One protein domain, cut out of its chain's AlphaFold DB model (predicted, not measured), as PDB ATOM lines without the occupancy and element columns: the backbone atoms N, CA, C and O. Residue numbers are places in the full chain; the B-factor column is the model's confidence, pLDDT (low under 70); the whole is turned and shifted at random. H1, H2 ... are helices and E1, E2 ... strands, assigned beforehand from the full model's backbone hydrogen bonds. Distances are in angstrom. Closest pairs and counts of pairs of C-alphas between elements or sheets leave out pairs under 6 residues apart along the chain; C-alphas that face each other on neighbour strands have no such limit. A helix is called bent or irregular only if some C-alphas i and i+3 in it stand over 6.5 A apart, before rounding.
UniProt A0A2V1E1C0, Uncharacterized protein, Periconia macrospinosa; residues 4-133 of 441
ATOM      1  N   ILE A   4     206.755 185.523 151.448       82.75
ATOM      2  CA  ILE A   4     207.675 186.229 152.353       82.75
ATOM      3  C   ILE A   4     206.914 186.689 153.596       82.75
ATOM      4  O   ILE A   4     205.846 187.293 153.494       82.75
ATOM      5  N   LEU A   5     207.486 186.422 154.770       84.25
ATOM      6  CA  LEU A   5     206.996 186.898 156.062       84.25
ATOM      7  C   LEU A   5     207.879 188.053 156.544       84.25
ATOM      8  O   LEU A   5     209.083 187.881 156.713       84.25
ATOM      9  N   GLN A   6     207.281 189.219 156.785       78.81
ATOM     10  CA  GLN A   6     207.951 190.381 157.373       78.81
ATOM     11  C   GLN A   6     207.090 190.936 158.507       78.81
ATOM     12  O   GLN A   6     206.127 191.666 158.265       78.81
ATOM     13  N   SER A   7     207.442 190.602 159.754       84.12
ATOM     14  CA  SER A   7     206.671 190.999 160.941       84.12
ATOM     15  C   SER A   7     205.183 190.620 160.770       84.12
ATOM     16  O   SER A   7     204.871 189.471 160.451       84.12
ATOM     17  N   ASN A   8     204.262 191.574 160.903       85.75
ATOM     18  CA  ASN A   8     202.820 191.381 160.717       85.75
ATOM     19  C   ASN A   8     202.359 191.364 159.242       85.75
ATOM     20  O   ASN A   8     201.160 191.466 158.984       85.75
ATOM     21  N   ARG A   9     203.262 191.261 158.258       81.06
ATOM     22  CA  ARG A   9     202.926 191.251 156.822       81.06
ATOM     23  C   ARG A   9     203.315 189.933 156.155       81.06
ATOM     24  O   ARG A   9     204.382 189.378 156.413       81.06
ATOM     25  N   ILE A  10     202.440 189.460 155.274       89.50
ATOM     26  CA  ILE A  10     202.610 188.255 154.457       89.50
ATOM     27  C   ILE A  10     202.543 188.687 152.992       89.50
ATOM     28  O   ILE A  10     201.565 189.314 152.597       89.50
ATOM     29  N   PHE A  11     203.545 188.351 152.184       89.81
ATOM     30  CA  PHE A  11     203.584 188.670 150.754       89.81
ATOM     31  C   PHE A  11     203.532 187.383 149.930       89.81
ATOM     32  O   PHE A  11     204.480 186.597 149.927       89.81
ATOM     33  N   ALA A  12     202.416 187.158 149.241       93.31
ATOM     34  CA  ALA A  12     202.146 185.968 148.444       93.31
ATOM     35  C   ALA A  12     202.755 186.075 147.032       93.31
ATOM     36  O   ALA A  12     202.032 186.216 146.047       93.31
ATOM     37  N   LEU A  13     204.090 186.032 146.941       90.31
ATOM     38  CA  LEU A  13     204.816 186.153 145.670       90.31
ATOM     39  C   LEU A  13     204.541 184.968 144.735       90.31
ATOM     40  O   LEU A  13     204.759 183.805 145.097       90.31
ATOM     41  N   ARG A  14     204.110 185.267 143.509       90.75
ATOM     42  CA  ARG A  14     203.949 184.291 142.426       90.75
ATOM     43  C   ARG A  14     205.309 183.808 141.920       90.75
ATOM     44  O   ARG A  14     206.307 184.502 142.091       90.75
ATOM     45  N   PRO A  15     205.366 182.660 141.220       87.00
ATOM     46  CA  PRO A  15     206.562 182.239 140.487       87.00
ATOM     47  C   PRO A  15     207.137 183.304 139.540       87.00
ATOM     48  O   PRO A  15     208.338 183.317 139.297       87.00
ATOM     49  N   SER A  16     206.277 184.189 139.029       86.12
ATOM     50  CA  SER A  16     206.611 185.318 138.158       86.12
ATOM     51  C   SER A  16     207.071 186.585 138.891       86.12
ATOM     52  O   SER A  16     207.484 187.525 138.222       86.12
ATOM     53  N   ASP A  17     206.974 186.646 140.223       87.56
ATOM     54  CA  ASP A  17     207.296 187.842 141.008       87.56
ATOM     55  C   ASP A  17     208.708 187.704 141.611       87.56
ATOM     56  O   ASP A  17     208.861 187.070 142.659       87.56
ATOM     57  N   PRO A  18     209.762 188.312 141.029       84.62
ATOM     58  CA  PRO A  18     211.127 188.193 141.554       84.62
ATOM     59  C   PRO A  18     211.348 188.940 142.886       84.62
ATOM     60  O   PRO A  18     212.435 188.888 143.454       84.62
ATOM     61  N   GLY A  19     210.334 189.636 143.416       84.31
ATOM     62  CA  GLY A  19     210.368 190.226 144.754       84.31
ATOM     63  C   GLY A  19     209.123 191.049 145.084       84.31
ATOM     64  O   GLY A  19     208.299 191.321 144.213       84.31
ATOM     65  N   ILE A  20     209.021 191.506 146.338       80.12
ATOM     66  CA  ILE A  20     207.879 192.283 146.866       80.12
ATOM     67  C   ILE A  20     207.455 193.463 145.967       80.12
ATOM     68  O   ILE A  20     206.252 193.595 145.744       80.12
ATOM     69  N   PRO A  21     208.362 194.284 145.389       78.31
ATOM     70  CA  PRO A  21     207.949 195.376 144.506       78.31
ATOM     71  C   PRO A  21     207.131 194.917 143.292       78.31
ATOM     72  O   PRO A  21     206.235 195.632 142.870       78.31
ATOM     73  N   HIS A  22     207.385 193.719 142.762       83.62
ATOM     74  CA  HIS A  22     206.689 193.194 141.583       83.62
ATOM     75  C   HIS A  22     205.261 192.752 141.921       83.62
ATOM     76  O   HIS A  22     204.342 193.036 141.161       83.62
ATOM     77  N   LEU A  23     205.061 192.164 143.108       79.62
ATOM     78  CA  LEU A  23     203.727 191.896 143.648       79.62
ATOM     79  C   LEU A  23     202.946 193.199 143.894       79.62
ATOM     80  O   LEU A  23     201.759 193.263 143.600       79.62
ATOM     81  N   LEU A  24     203.596 194.237 144.433       75.94
ATOM     82  CA  LEU A  24     202.944 195.518 144.752       75.94
ATOM     83  C   LEU A  24     202.665 196.407 143.529       75.94
ATOM     84  O   LEU A  24     201.857 197.325 143.634       75.94
ATOM     85  N   LEU A  25     203.317 196.142 142.395       73.44
ATOM     86  CA  LEU A  25     203.052 196.785 141.104       73.44
ATOM     87  C   LEU A  25     202.026 196.014 140.253       73.44
ATOM     88  O   LEU A  25     201.699 196.458 139.151       73.44
ATOM     89  N   ASP A  26     201.528 194.867 140.724       76.06
ATOM     90  CA  ASP A  26     200.569 194.066 139.972       76.06
ATOM     91  C   ASP A  26     199.159 194.695 139.978       76.06
ATOM     92  O   ASP A  26     198.621 194.981 141.049       76.06
ATOM     93  N   PRO A  27     198.495 194.845 138.816       65.69
ATOM     94  CA  PRO A  27     197.178 195.477 138.709       65.69
ATOM     95  C   PRO A  27     196.014 194.606 139.218       65.69
ATOM     96  O   PRO A  27     194.858 194.924 138.950       65.69
ATOM     97  N   THR A  28     196.284 193.508 139.928       72.81
ATOM     98  CA  THR A  28     195.302 192.709 140.678       72.81
ATOM     99  C   THR A  28     195.642 192.611 142.171       72.81
ATOM    100  O   THR A  28     194.988 191.855 142.903       72.81
ATOM    101  N   VAL A  29     196.660 193.356 142.632       80.56
ATOM    102  CA  VAL A  29     197.135 193.298 144.016       80.56
ATOM    103  C   VAL A  29     196.047 193.726 145.002       80.56
ATOM    104  O   VAL A  29     195.358 194.731 144.844       80.56
ATOM    105  N   GLN A  30     195.900 192.927 146.049       81.06
ATOM    106  CA  GLN A  30     194.916 193.057 147.108       81.06
ATOM    107  C   GLN A  30     195.623 192.934 148.459       81.06
ATOM    108  O   GLN A  30     196.529 192.115 148.634       81.06
ATOM    109  N   ALA A  31     195.198 193.753 149.420       81.81
ATOM    110  CA  ALA A  31     195.643 193.697 150.806       81.81
ATOM    111  C   ALA A  31     194.473 193.245 151.687       81.81
ATOM    112  O   ALA A  31     193.415 193.873 151.687       81.81
ATOM    113  N   VAL A  32     194.662 192.154 152.428       83.12
ATOM    114  CA  VAL A  32     193.634 191.524 153.262       83.12
ATOM    115  C   VAL A  32     194.066 191.572 154.719       83.12
ATOM    116  O   VAL A  32     195.058 190.948 155.096       83.12
ATOM    117  N   THR A  33     193.314 192.286 155.553       82.12
ATOM    118  CA  THR A  33     193.502 192.247 157.008       82.12
ATOM    119  C   THR A  33     192.923 190.946 157.551       82.12
ATOM    120  O   THR A  33     191.732 190.673 157.417       82.12
ATOM    121  N   LEU A  34     193.777 190.126 158.156       85.75
ATOM    122  CA  LEU A  34     193.420 188.845 158.753       85.75
ATOM    123  C   LEU A  34     192.969 189.032 160.212       85.75
ATOM    124  O   LEU A  34     193.318 190.015 160.866       85.75
ATOM    125  N   SER A  35     192.253 188.051 160.768       82.88
ATOM    126  CA  SER A  35     191.752 188.063 162.158       82.88
ATOM    127  C   SER A  35     192.824 188.223 163.243       82.88
ATOM    128  O   SER A  35     192.507 188.590 164.369       82.88
ATOM    129  N   SER A  36     194.082 187.927 162.922       84.81
ATOM    130  CA  SER A  36     195.254 188.104 163.787       84.81
ATOM    131  C   SER A  36     195.773 189.547 163.846       84.81
ATOM    132  O   SER A  36     196.694 189.830 164.607       84.81
ATOM    133  N   GLY A  37     195.256 190.443 162.996       79.94
ATOM    134  CA  GLY A  37     195.846 191.754 162.722       79.94
ATOM    135  C   GLY A  37     197.002 191.723 161.712       79.94
ATOM    136  O   GLY A  37     197.530 192.782 161.374       79.94
ATOM    137  N   ARG A  38     197.399 190.547 161.196       86.38
ATOM    138  CA  ARG A  38     198.355 190.454 160.081       86.38
ATOM    139  C   ARG A  38     197.712 190.901 158.766       86.38
ATOM    140  O   ARG A  38     196.518 190.705 158.558       86.38
ATOM    141  N   ILE A  39     198.514 191.456 157.860       80.25
ATOM    142  CA  ILE A  39     198.075 191.878 156.522       80.25
ATOM    143  C   ILE A  39     198.670 190.938 155.473       80.25
ATOM    144  O   ILE A  39     199.891 190.805 155.371       80.25
ATOM    145  N   LEU A  40     197.805 190.304 154.683       87.06
ATOM    146  CA  LEU A  40     198.173 189.472 153.542       87.06
ATOM    147  C   LEU A  40     198.087 190.279 152.242       87.06
ATOM    148  O   LEU A  40     197.011 190.722 151.853       87.06
ATOM    149  N   TYR A  41     199.217 190.421 151.560       86.00
ATOM    150  CA  TYR A  41     199.334 190.968 150.214       86.00
ATOM    151  C   TYR A  41     199.336 189.832 149.199       86.00
ATOM    152  O   TYR A  41     200.152 188.913 149.311       86.00
ATOM    153  N   LEU A  42     198.446 189.895 148.213       89.50
ATOM    154  CA  LEU A  42     198.290 188.872 147.181       89.50
ATOM    155  C   LEU A  42     197.886 189.475 145.836       89.50
ATOM    156  O   LEU A  42     197.222 190.501 145.802       89.50
ATOM    157  N   ALA A  43     198.234 188.804 144.746       85.62
ATOM    158  CA  ALA A  43     197.770 189.094 143.392       85.62
ATOM    159  C   ALA A  43     197.255 187.800 142.750       85.62
ATOM    160  O   ALA A  43     197.521 186.704 143.253       85.62
ATOM    161  N   HIS A  44     196.527 187.905 141.639       83.25
ATOM    162  CA  HIS A  44     196.086 186.733 140.890       83.25
ATOM    163  C   HIS A  44     197.169 186.225 139.922       83.25
ATOM    164  O   HIS A  44     197.814 187.033 139.256       83.25
ATOM    165  N   PRO A  45     197.370 184.900 139.791       88.44
ATOM    166  CA  PRO A  45     196.846 183.822 140.638       88.44
ATOM    167  C   PRO A  45     197.546 183.742 142.011       88.44
ATOM    168  O   PRO A  45     198.769 183.813 142.088       88.44
ATOM    169  N   LEU A  46     196.786 183.516 143.092       89.25
ATOM    170  CA  LEU A  46     197.331 183.354 144.449       89.25
ATOM    171  C   LEU A  46     198.170 182.061 144.584       89.25
ATOM    172  O   LEU A  46     197.611 180.973 144.453       89.25
ATOM    173  N   PRO A  47     199.446 182.119 145.002       91.19
ATOM    174  CA  PRO A  47     200.247 180.925 145.275       91.19
ATOM    175  C   PRO A  47     199.650 180.049 146.385       91.19
ATOM    176  O   PRO A  47     199.532 180.489 147.532       91.19
ATOM    177  N   LEU A  48     199.365 178.777 146.078       89.81
ATOM    178  CA  LEU A  48     198.854 177.786 147.040       89.81
ATOM    179  C   LEU A  48     199.742 177.617 148.286       89.81
ATOM    180  O   LEU A  48     199.223 177.339 149.368       89.81
ATOM    181  N   SER A  49     201.058 177.829 148.162       89.88
ATOM    182  CA  SER A  49     201.996 177.817 149.293       89.88
ATOM    183  C   SER A  49     201.628 178.831 150.376       89.88
ATOM    184  O   SER A  49     201.842 178.568 151.549       89.88
ATOM    185  N   THR A  50     200.984 179.945 150.027       91.81
ATOM    186  CA  THR A  50     200.542 180.963 150.992       91.81
ATOM    187  C   THR A  50     199.604 180.383 152.056       91.81
ATOM    188  O   THR A  50     199.650 180.800 153.212       91.81
ATOM    189  N   LEU A  51     198.814 179.355 151.716       92.88
ATOM    190  CA  LEU A  51     197.886 178.688 152.638       92.88
ATOM    191  C   LEU A  51     198.576 177.854 153.739       92.88
ATOM    192  O   LEU A  51     197.884 177.292 154.588       92.88
ATOM    193  N   THR A  52     199.905 177.700 153.737       91.81
ATOM    194  CA  THR A  52     200.649 177.098 154.867       91.81
ATOM    195  C   THR A  52     201.101 178.137 155.896       91.81
ATOM    196  O   THR A  52     201.409 177.773 157.025       91.81
ATOM    197  N   HIS A  53     201.098 179.425 155.538       92.12
ATOM    198  CA  HIS A  53     201.530 180.528 156.403       92.12
ATOM    199  C   HIS A  53     200.379 181.184 157.188       92.12
ATOM    200  O   HIS A  53     200.613 182.087 157.999       92.12
ATOM    201  N   LEU A  54     199.143 180.738 156.947       93.12
ATOM    202  CA  LEU A  54     197.922 181.185 157.612       93.12
ATOM    203  C   LEU A  54     197.518 180.186 158.703       93.12
ATOM    204  O   LEU A  54     197.442 178.983 158.455       93.12
ATOM    205  N   THR A  55     197.224 180.690 159.899       92.56
ATOM    206  CA  THR A  55     196.608 179.912 160.981       92.56
ATOM    207  C   THR A  55     195.152 179.581 160.650       92.56
ATOM    208  O   THR A  55     194.530 180.201 159.788       92.56
ATOM    209  N   THR A  56     194.563 178.631 161.372       90.69
ATOM    210  CA  THR A  56     193.205 178.132 161.114       90.69
ATOM    211  C   THR A  56     192.123 179.226 161.182       90.69
ATOM    212  O   THR A  56     191.192 179.219 160.379       90.69
ATOM    213  N   VAL A  57     192.272 180.216 162.071       87.31
ATOM    214  CA  VAL A  57     191.342 181.364 162.195       87.31
ATOM    215  C   VAL A  57     191.517 182.359 161.036       87.31
ATOM    216  O   VAL A  57     190.549 182.907 160.502       87.31
ATOM    217  N   GLU A  58     192.756 182.562 160.588       90.50
ATOM    218  CA  GLU A  58     193.050 183.413 159.432       90.50
ATOM    219  C   GLU A  58     192.590 182.755 158.126       90.50
ATOM    220  O   GLU A  58     192.091 183.451 157.250       90.50
ATOM    221  N   LEU A  59     192.672 181.422 158.014       92.12
ATOM    222  CA  LEU A  59     192.111 180.648 156.902       92.12
ATOM    223  C   LEU A  59     190.585 180.802 156.810       92.12
ATOM    224  O   LEU A  59     190.068 180.995 155.712       92.12
ATOM    225  N   GLN A  60     189.860 180.786 157.935       85.88
ATOM    226  CA  GLN A  60     188.417 181.074 157.954       85.88
ATOM    227  C   GLN A  60     188.112 182.503 157.480       85.88
ATOM    228  O   GLN A  60     187.239 182.702 156.634       85.88
ATOM    229  N   SER A  61     188.868 183.486 157.974       84.44
ATOM    230  CA  SER A  61     188.727 184.897 157.577       84.44
ATOM    231  C   SER A  61     189.029 185.103 156.087       84.44
ATOM    232  O   SER A  61     188.316 185.814 155.382       84.44
ATOM    233  N   PHE A  62     190.064 184.430 155.584       89.44
ATOM    234  CA  PHE A  62     190.478 184.504 154.189       89.44
ATOM    235  C   PHE A  62     189.505 183.777 153.248       89.44
ATOM    236  O   PHE A  62     189.239 184.266 152.154       89.44
ATOM    237  N   TYR A  63     188.888 182.674 153.682       88.88
ATOM    238  CA  TYR A  63     187.795 182.040 152.940       88.88
ATOM    239  C   TYR A  63     186.616 183.002 152.729       88.88
ATOM    240  O   TYR A  63     186.114 183.117 151.612       88.88
ATOM    241  N   GLN A  64     186.200 183.713 153.785       82.00
ATOM    242  CA  GLN A  64     185.117 184.703 153.710       82.00
ATOM    243  C   GLN A  64     185.475 185.870 152.781       82.00
ATOM    244  O   GLN A  64     184.626 186.320 152.014       82.00
ATOM    245  N   TYR A  65     186.736 186.315 152.797       84.06
ATOM    246  CA  TYR A  65     187.238 187.310 151.850       84.06
ATOM    247  C   TYR A  65     187.107 186.837 150.395       84.06
ATOM    248  O   TYR A  65     186.525 187.548 149.580       84.06
ATOM    249  N   LEU A  66     187.586 185.626 150.080       84.25
ATOM    250  CA  LEU A  66     187.509 185.054 148.728       84.25
ATOM    251  C   LEU A  66     186.067 184.830 148.253       84.25
ATOM    252  O   LEU A  66     185.784 184.983 147.065       84.25
ATOM    253  N   ASP A  67     185.147 184.487 149.159       80.38
ATOM    254  CA  ASP A  67     183.730 184.329 148.812       80.38
ATOM    255  C   ASP A  67     183.091 185.678 148.450       80.38
ATOM    256  O   ASP A  67     182.436 185.807 147.413       80.38
ATOM    257  N   GLY A  68     183.377 186.715 149.245       72.31
ATOM    258  CA  GLY A  68     182.936 188.082 148.970       72.31
ATOM    259  C   GLY A  68     183.523 188.668 147.679       72.31
ATOM    260  O   GLY A  68     182.817 189.335 146.922       72.31
ATOM    261  N   THR A  69     184.794 188.394 147.372       73.44
ATOM    262  CA  THR A  69     185.461 188.918 146.168       73.44
ATOM    263  C   THR A  69     185.237 188.077 144.908       73.44
ATOM    264  O   THR A  69     185.587 188.530 143.817       73.44
ATOM    265  N   ARG A  70     184.580 186.910 144.984       73.56
ATOM    266  CA  ARG A  70     184.382 186.006 143.832       73.56
ATOM    267  C   ARG A  70     183.748 186.683 142.611       73.56
ATOM    268  O   ARG A  70     184.171 186.442 141.482       73.56
ATOM    269  N   VAL A  71     182.749 187.545 142.826       68.50
ATOM    270  CA  VAL A  71     182.063 188.287 141.747       68.50
ATOM    271  C   VAL A  71     182.967 189.367 141.144       68.50
ATOM    272  O   VAL A  71     182.970 189.543 139.929       68.50
ATOM    273  N   LEU A  72     183.763 190.055 141.971       67.31
ATOM    274  CA  LEU A  72     184.761 191.012 141.492       67.31
ATOM    275  C   LEU A  72     185.791 190.307 140.613       67.31
ATOM    276  O   LEU A  72     186.005 190.710 139.476       67.31
ATOM    277  N   ILE A  73     186.384 189.221 141.101       71.94
ATOM    278  CA  ILE A  73     187.487 188.567 140.395       71.94
ATOM    279  C   ILE A  73     187.000 187.953 139.073       71.94
ATOM    280  O   ILE A  73     187.685 188.085 138.064       71.94
ATOM    281  N   ASN A  74     185.774 187.424 139.021       74.44
ATOM    282  CA  ASN A  74     185.139 187.032 137.758       74.44
ATOM    283  C   ASN A  74     185.005 188.199 136.759       74.44
ATOM    284  O   ASN A  74     185.236 188.027 135.565       74.44
ATOM    285  N   ASN A  75     184.629 189.388 137.238       68.50
ATOM    286  CA  ASN A  75     184.370 190.557 136.393       68.50
ATOM    287  C   ASN A  75     185.643 191.309 135.957       68.50
ATOM    288  O   ASN A  75     185.606 192.003 134.944       68.50
ATOM    289  N   PHE A  76     186.740 191.215 136.717       65.88
ATOM    290  CA  PHE A  76     188.004 191.919 136.439       65.88
ATOM    291  C   PHE A  76     189.108 191.017 135.878       65.88
ATOM    292  O   PHE A  76     189.911 191.478 135.073       65.88
ATOM    293  N   CYS A  77     189.149 189.746 136.281       73.94
ATOM    294  CA  CYS A  77     190.190 188.787 135.898       73.94
ATOM    295  C   CYS A  77     189.652 187.625 135.040       73.94
ATOM    296  O   CYS A  77     190.422 186.756 134.640       73.94
ATOM    297  N   GLY A  78     188.347 187.605 134.749       80.38
ATOM    298  CA  GLY A  78     187.697 186.594 133.917       80.38
ATOM    299  C   GLY A  78     187.304 185.313 134.659       80.38
ATOM    300  O   GLY A  78     187.584 185.121 135.846       80.38
ATOM    301  N   GLU A  79     186.634 184.416 133.932       83.56
ATOM    302  CA  GLU A  79     186.078 183.180 134.493       83.56
ATOM    303  C   GLU A  79     187.169 182.231 135.014       83.56
ATOM    304  O   GLU A  79     187.019 181.661 136.092       83.56
ATOM    305  N   GLU A  80     188.305 182.118 134.319       84.69
ATOM    306  CA  GLU A  80     189.433 181.272 134.740       84.69
ATOM    307  C   GLU A  80     189.959 181.660 136.133       84.69
ATOM    308  O   GLU A  80     190.215 180.798 136.974       84.69
ATOM    309  N   ALA A  81     190.045 182.961 136.434       81.00
ATOM    310  CA  ALA A  81     190.447 183.449 137.752       81.00
ATOM    311  C   ALA A  81     189.375 183.193 138.830       81.00
ATOM    312  O   ALA A  81     189.706 182.944 139.993       81.00
ATOM    313  N   ALA A  82     188.090 183.207 138.463       79.56
ATOM    314  CA  ALA A  82     187.000 182.827 139.361       79.56
ATOM    315  C   ALA A  82     187.006 181.318 139.670       79.56
ATOM    316  O   ALA A  82     186.860 180.931 140.832       79.56
ATOM    317  N   GLN A  83     187.250 180.474 138.664       86.44
ATOM    318  CA  GLN A  83     187.446 179.031 138.830       86.44
ATOM    319  C   GLN A  83     188.694 178.738 139.682       86.44
ATOM    320  O   GLN A  83     188.635 177.913 140.598       86.44
ATOM    321  N   TYR A  84     189.792 179.474 139.472       87.94
ATOM    322  CA  TYR A  84     190.994 179.386 140.304       87.94
ATOM    323  C   TYR A  84     190.689 179.675 141.781       87.94
ATOM    324  O   TYR A  84     191.060 178.888 142.653       87.94
ATOM    325  N   ASN A  85     189.948 180.751 142.075       86.88
ATOM    326  CA  ASN A  85     189.512 181.062 143.441       86.88
ATOM    327  C   ASN A  85     188.626 179.984 144.056       86.88
ATOM    328  O   ASN A  85     188.824 179.652 145.221       86.88
ATOM    329  N   ALA A  86     187.691 179.408 143.299       86.94
ATOM    330  CA  ALA A  86     186.888 178.286 143.782       86.94
ATOM    331  C   ALA A  86     187.777 177.075 144.147       86.94
ATOM    332  O   ALA A  86     187.530 176.391 145.146       86.94
ATOM    333  N   GLY A  87     188.870 176.862 143.406       91.38
ATOM    334  CA  GLY A  87     189.940 175.926 143.757       91.38
ATOM    335  C   GLY A  87     190.641 176.275 145.076       91.38
ATOM    336  O   GLY A  87     190.738 175.419 145.958       91.38
ATOM    337  N   ILE A  88     191.072 177.530 145.263       91.50
ATOM    338  CA  ILE A  88     191.670 178.012 146.525       91.50
ATOM    339  C   ILE A  88     190.700 177.833 147.705       91.50
ATOM    340  O   ILE A  88     191.078 177.260 148.726       91.50
ATOM    341  N   GLN A  89     189.442 178.259 147.564       90.38
ATOM    342  CA  GLN A  89     188.384 178.086 148.564       90.38
ATOM    343  C   GLN A  89     188.206 176.610 148.945       90.38
ATOM    344  O   GLN A  89     188.120 176.287 150.130       90.38
ATOM    345  N   SER A  90     188.215 175.706 147.962       91.44
ATOM    346  CA  SER A  90     188.116 174.260 148.192       91.44
ATOM    347  C   SER A  90     189.302 173.720 149.001       91.44
ATOM    348  O   SER A  90     189.096 172.960 149.946       91.44
ATOM    349  N   ARG A  91     190.532 174.169 148.707       92.69
ATOM    350  CA  ARG A  91     191.741 173.814 149.479       92.69
ATOM    351  C   ARG A  91     191.745 174.387 150.897       92.69
ATOM    352  O   ARG A  91     192.276 173.757 151.809       92.69
ATOM    353  N   ILE A  92     191.140 175.556 151.112       92.19
ATOM    354  CA  ILE A  92     190.948 176.095 152.465       92.19
ATOM    355  C   ILE A  92     189.955 175.222 153.245       92.19
ATOM    356  O   ILE A  92     190.248 174.846 154.376       92.19
ATOM    357  N   LEU A  93     188.820 174.839 152.650       90.38
ATOM    358  CA  LEU A  93     187.841 173.954 153.299       90.38
ATOM    359  C   LEU A  93     188.409 172.567 153.630       90.38
ATOM    360  O   LEU A  93     188.065 172.005 154.667       90.38
ATOM    361  N   GLU A  94     189.278 172.028 152.773       90.94
ATOM    362  CA  GLU A  94     190.024 170.788 153.013       90.94
ATOM    363  C   GLU A  94     190.904 170.911 154.270       90.94
ATOM    364  O   GLU A  94     190.680 170.183 155.235       90.94
ATOM    365  N   LYS A  95     191.778 171.926 154.334       89.69
ATOM    366  CA  LYS A  95     192.615 172.231 155.514       89.69
ATOM    367  C   LYS A  95     191.811 172.458 156.800       89.69
ATOM    368  O   LYS A  95     192.206 172.007 157.873       89.69
ATOM    369  N   LEU A  96     190.685 173.171 156.720       88.69
ATOM    370  CA  LEU A  96     189.826 173.408 157.888       88.69
ATOM    371  C   LEU A  96     189.196 172.104 158.399       88.69
ATOM    372  O   LEU A  96     189.135 171.897 159.612       88.69
ATOM    373  N   ARG A  97     188.807 171.200 157.488       88.81
ATOM    374  CA  ARG A  97     188.284 169.867 157.816       88.81
ATOM    375  C   ARG A  97     189.356 168.958 158.423       88.81
ATOM    376  O   ARG A  97     189.053 168.251 159.378       88.81
ATOM    377  N   GLU A  98     190.592 169.002 157.923       89.25
ATOM    378  CA  GLU A  98     191.746 168.301 158.518       89.25
ATOM    379  C   GLU A  98     192.003 168.748 159.967       89.25
ATOM    380  O   GLU A  98     192.323 167.932 160.825       89.25
ATOM    381  N   CYS A  99     191.784 170.033 160.268       83.88
ATOM    382  CA  CYS A  99     191.826 170.589 161.626       83.88
ATOM    383  C   CYS A  99     190.551 170.338 162.460       83.88
ATOM    384  O   CYS A  99     190.422 170.898 163.549       83.88
ATOM    385  N   GLY A 100     189.590 169.549 161.968       82.00
ATOM    386  CA  GLY A 100     188.342 169.237 162.672       82.00
ATOM    387  C   GLY A 100     187.352 170.403 162.798       82.00
ATOM    388  O   GLY A 100     186.392 170.301 163.560       82.00
ATOM    389  N   LEU A 101     187.552 171.508 162.069       80.75
ATOM    390  CA  LEU A 101     186.641 172.652 162.084       80.75
ATOM    391  C   LEU A 101     185.586 172.547 160.980       80.75
ATOM    392  O   LEU A 101     185.856 172.134 159.850       80.75
ATOM    393  N   SER A 102     184.368 172.984 161.298       73.56
ATOM    394  CA  SER A 102     183.306 173.156 160.308       73.56
ATOM    395  C   SER A 102     183.674 174.233 159.285       73.56
ATOM    396  O   SER A 102     184.375 175.198 159.605       73.56
ATOM    397  N   ALA A 103     183.130 174.108 158.070       65.62
ATOM    398  CA  ALA A 103     183.193 175.175 157.078       65.62
ATOM    399  C   ALA A 103     182.701 176.501 157.700       65.62
ATOM    400  O   ALA A 103     181.665 176.496 158.375       65.62
ATOM    401  N   PRO A 104     183.420 177.624 157.515       67.88
ATOM    402  CA  PRO A 104     182.940 178.922 157.969       67.88
ATOM    403  C   PRO A 104     181.624 179.228 157.252       67.88
ATOM    404  O   PRO A 104     181.469 178.909 156.070       67.88
ATOM    405  N   GLN A 105     180.667 179.847 157.950       61.25
ATOM    406  CA  GLN A 105     179.455 180.294 157.272       61.25
ATOM    407  C   GLN A 105     179.845 181.292 156.171       61.25
ATOM    408  O   GLN A 105     180.654 182.190 156.446       61.25
ATOM    409  N   PRO A 106     179.308 181.148 154.943       55.00
ATOM    410  CA  PRO A 106     179.546 182.109 153.881       55.00
ATOM    411  C   PRO A 106     178.951 183.442 154.316       55.00
ATOM    412  O   PRO A 106     177.731 183.579 154.473       55.00
ATOM    413  N   THR A 107     179.821 184.422 154.549       47.16
ATOM    414  CA  THR A 107     179.398 185.788 154.821       47.16
ATOM    415  C   THR A 107     178.750 186.299 153.547       47.16
ATOM    416  O   THR A 107     179.443 186.710 152.618       47.16
ATOM    417  N   ARG A 108     177.413 186.269 153.484       39.66
ATOM    418  CA  ARG A 108     176.681 187.016 152.462       39.66
ATOM    419  C   ARG A 108     177.109 188.471 152.601       39.66
ATOM    420  O   ARG A 108     176.635 189.157 153.503       39.66
ATOM    421  N   LEU A 109     177.967 188.945 151.695       38.91
ATOM    422  CA  LEU A 109     178.015 190.369 151.411       38.91
ATOM    423  C   LEU A 109     176.573 190.795 151.142       38.91
ATOM    424  O   LEU A 109     175.883 190.183 150.317       38.91
ATOM    425  N   VAL A 110     176.121 191.810 151.877       34.84
ATOM    426  CA  VAL A 110     174.867 192.507 151.588       34.84
ATOM    427  C   VAL A 110     174.853 192.806 150.089       34.84
ATOM    428  O   VAL A 110     175.885 193.194 149.542       34.84
ATOM    429  N   ALA A 111     173.717 192.565 149.425       36.59
ATOM    430  CA  ALA A 111     173.560 192.753 147.982       36.59
ATOM    431  C   ALA A 111     174.081 194.147 147.576       36.59
ATOM    432  O   ALA A 111     173.483 195.165 147.918       36.59
ATOM    433  N   GLY A 112     175.282 194.184 146.988       40.03
ATOM    434  CA  GLY A 112     176.140 195.364 147.145       40.03
ATOM    435  C   GLY A 112     177.345 195.425 146.215       40.03
ATOM    436  O   GLY A 112     178.272 196.183 146.466       40.03
ATOM    437  N   LEU A 113     177.337 194.645 145.131       36.69
ATOM    438  CA  LEU A 113     178.337 194.767 144.062       36.69
ATOM    439  C   LEU A 113     177.774 194.418 142.690       36.69
ATOM    440  O   LEU A 113     178.043 195.140 141.741       36.69
ATOM    441  N   ARG A 114     176.918 193.394 142.576       36.78
ATOM    442  CA  ARG A 114     176.178 193.153 141.327       36.78
ATOM    443  C   ARG A 114     175.193 194.291 141.043       36.78
ATOM    444  O   ARG A 114     175.148 194.782 139.922       36.78
ATOM    445  N   ASP A 115     174.504 194.762 142.080       37.06
ATOM    446  CA  ASP A 115     173.597 195.911 142.006       37.06
ATOM    447  C   ASP A 115     174.366 197.233 141.830       37.06
ATOM    448  O   ASP A 115     173.974 198.073 141.030       37.06
ATOM    449  N   VAL A 116     175.522 197.396 142.488       38.09
ATOM    450  CA  VAL A 116     176.337 198.626 142.394       38.09
ATOM    451  C   VAL A 116     177.054 198.741 141.037       38.09
ATOM    452  O   VAL A 116     177.070 199.816 140.441       38.09
ATOM    453  N   MET A 117     177.587 197.643 140.489       38.84
ATOM    454  CA  MET A 117     178.205 197.627 139.151       38.84
ATOM    455  C   MET A 117     177.185 197.791 138.016       38.84
ATOM    456  O   MET A 117     177.565 198.237 136.937       38.84
ATOM    457  N   ALA A 118     175.910 197.463 138.245       43.75
ATOM    458  CA  ALA A 118     174.829 197.760 137.307       43.75
ATOM    459  C   ALA A 118     174.381 199.237 137.349       43.75
ATOM    460  O   ALA A 118     173.730 199.692 136.410       43.75
ATOM    461  N   LEU A 119     174.717 199.978 138.415       41.06
ATOM    462  CA  LEU A 119     174.223 201.337 138.662       41.06
ATOM    463  C   LEU A 119     175.209 202.461 138.303       41.06
ATOM    464  O   LEU A 119     174.742 203.540 137.943       41.06
ATOM    465  N   GLU A 120     176.533 202.250 138.349       45.22
ATOM    466  CA  GLU A 120     177.506 203.318 138.039       45.22
ATOM    467  C   GLU A 120     178.550 202.967 136.955       45.22
ATOM    468  O   GLU A 120     179.541 202.276 137.238       45.22
ATOM    469  N   PRO A 121     178.431 203.534 135.730       44.09
ATOM    470  CA  PRO A 121     179.472 203.482 134.701       44.09
ATOM    471  C   PRO A 121     180.654 204.399 135.070       44.09
ATOM    472  O   PRO A 121     180.862 205.476 134.514       44.09
ATOM    473  N   GLY A 122     181.444 203.950 136.042       52.00
ATOM    474  CA  GLY A 122     182.612 204.654 136.577       52.00
ATOM    475  C   GLY A 122     183.386 203.832 137.609       52.00
ATOM    476  O   GLY A 122     184.615 203.925 137.669       52.00
ATOM    477  N   LEU A 123     182.699 202.945 138.341       52.38
ATOM    478  CA  LEU A 123     183.302 202.086 139.365       52.38
ATOM    479  C   LEU A 123     184.404 201.169 138.802       52.38
ATOM    480  O   LEU A 123     185.419 200.951 139.455       52.38
ATOM    481  N   HIS A 124     184.252 200.688 137.563       50.47
ATOM    482  CA  HIS A 124     185.257 199.844 136.901       50.47
ATOM    483  C   HIS A 124     186.604 200.567 136.737       50.47
ATOM    484  O   HIS A 124     187.659 199.991 136.997       50.47
ATOM    485  N   LYS A 125     186.563 201.865 136.401       54.62
ATOM    486  CA  LYS A 125     187.759 202.708 136.327       54.62
ATOM    487  C   LYS A 125     188.307 203.046 137.714       54.62
ATOM    488  O   LYS A 125     189.514 203.056 137.879       54.62
ATOM    489  N   GLN A 126     187.456 203.269 138.717       53.00
ATOM    490  CA  GLN A 126     187.921 203.492 140.093       53.00
ATOM    491  C   GLN A 126     188.613 202.258 140.690       53.00
ATOM    492  O   GLN A 126     189.590 202.406 141.415       53.00
ATOM    493  N   LEU A 127     188.143 201.050 140.363       50.34
ATOM    494  CA  LEU A 127     188.797 199.795 140.735       50.34
ATOM    495  C   LEU A 127     190.139 199.624 140.009       50.34
ATOM    496  O   LEU A 127     191.125 199.316 140.667       50.34
ATOM    497  N   GLN A 128     190.226 199.919 138.708       49.50
ATOM    498  CA  GLN A 128     191.513 199.959 137.992       49.50
ATOM    499  C   GLN A 128     192.476 201.022 138.555       49.50
ATOM    500  O   GLN A 128     193.639 200.715 138.802       49.50
ATOM    501  N   ASP A 129     192.000 202.242 138.823       49.88
ATOM    502  CA  ASP A 129     192.786 203.343 139.402       49.88
ATOM    503  C   ASP A 129     193.230 203.043 140.856       49.88
ATOM    504  O   ASP A 129     194.244 203.577 141.309       49.88
ATOM    505  N   TRP A 130     192.480 202.214 141.598       51.94
ATOM    506  CA  TRP A 130     192.862 201.704 142.921       51.94
ATOM    507  C   TRP A 130     193.937 200.618 142.808       51.94
ATOM    508  O   TRP A 130     194.992 200.750 143.426       51.94
ATOM    509  N   MET A 131     193.722 199.605 141.962       46.16
ATOM    510  CA  MET A 131     194.689 198.521 141.745       46.16
ATOM    511  C   MET A 131     196.022 199.037 141.175       46.16
ATOM    512  O   MET A 131     197.079 198.565 141.574       46.16
ATOM    513  N   ALA A 132     195.998 200.063 140.317       44.03
ATOM    514  CA  ALA A 132     197.199 200.734 139.810       44.03
ATOM    515  C   ALA A 132     197.826 201.746 140.798       44.03
ATOM    516  O   ALA A 132     198.935 202.224 140.563       44.03
ATOM    517  N   GLY A 133     197.115 202.117 141.868       41.16
ATOM    518  CA  GLY A 133     197.554 203.098 142.869       41.16
ATOM    519  C   GLY A 133     198.098 202.495 144.169       41.16
ATOM    520  O   GLY A 133     198.694 203.222 144.963       41.16
TER     521      GLY A 133
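AT A GLANCE: This is residues 4 to 133 of the 441 residues of an uncharacterized protein of Periconia macrospinosa (UniProt A0A2V1E1C0). One long helix, H3, folds back on itself into two side-by-side arms, H3a and H3b, and a small four-stranded sheet sits beside this pair, with short H2 between the sheet and the arms. After H3 a long link runs back past the arms to H4 and H5 at the far end, where residues 118 to 123 stick out. The printed part has 130 residues, with five named helices and four named strands in the order E1 E2 H1 E3 E4 H2 H3 H4 H5; the sheet, E1 E2 E4 E3, is mixed, as is the class, helices and strands. The whole is compact, with a radius of gyration of the C-alphas of 14.9 A and spans of 44 by 35 by 27 A.

IN THESE COORDINATES: E1, residues 4 to 6, begins at C-alpha 4 (207.675, 186.229, 152.353) and is followed by E2, residues 9 to 12. H1 is residues 20 to 24, E3 30 to 33, E4 39 to 42 and H2 48 to 52. H3, residues 56 to 98, was assigned as one helix by its hydrogen bonds but is bent: C-alphas 76 and 79 are 9.2 A apart. Its arm H3a, residues 56 to 76, is 28.7 A long and irregular, C-alphas 68 and 71 being 7.3 A apart, with a kink of 50 degrees near residue 69. H3b, residues 79 to 98, is 28.8 A long. H4 is residues 114 to 119; H5, residues 123 to 131, 12.2 A long, ends at C-alpha 131 (194.689, 198.521, 141.745).

HOW THE PARTS SIT: The hairpin E1 and E2 is antiparallel, with N 4 and O 11 2.9 A apart. E2 and E4 are parallel, with N 41 and O 10 at 2.8 A. The hairpin E3 and E4 is antiparallel, with N 30 and O 42 at 2.8 A. H2 is on the sheet, over E2 at a height of 9.4 A. H1 and H3a only graze the sheet. H3a and H3b touch at a shallow tilt of 13 degrees, opposite ways; their closest C-alphas, of Asn 74 and Ala 82, are 4.9 A apart. H2 is close to but not clearly touching H3b, with the C-alphas of Leu 48 and Ile 88 closest at 7.2 A. H3a and H5 are near each other. H4 is close to but not clearly touching H3a, with the C-alphas of Val 71 and Arg 114 closest at 7.6 A. H1, H3b, H4 and H5 have every O i to N i+4 pair within hydrogen-bond range; H3a has 15 of 17, and H2 0 of 1 but 2 of 2 O i to N i+3 pairs.

THE WHOLE: The farthest C-alphas, of Gly 100 and Pro 121, are 45.1 A apart. The printed part has no cut. The link from H3 to H4, 15 residues, is long. The mean pLDDT of the printed part is 75.1; residues 103 to 133 are among those under 70.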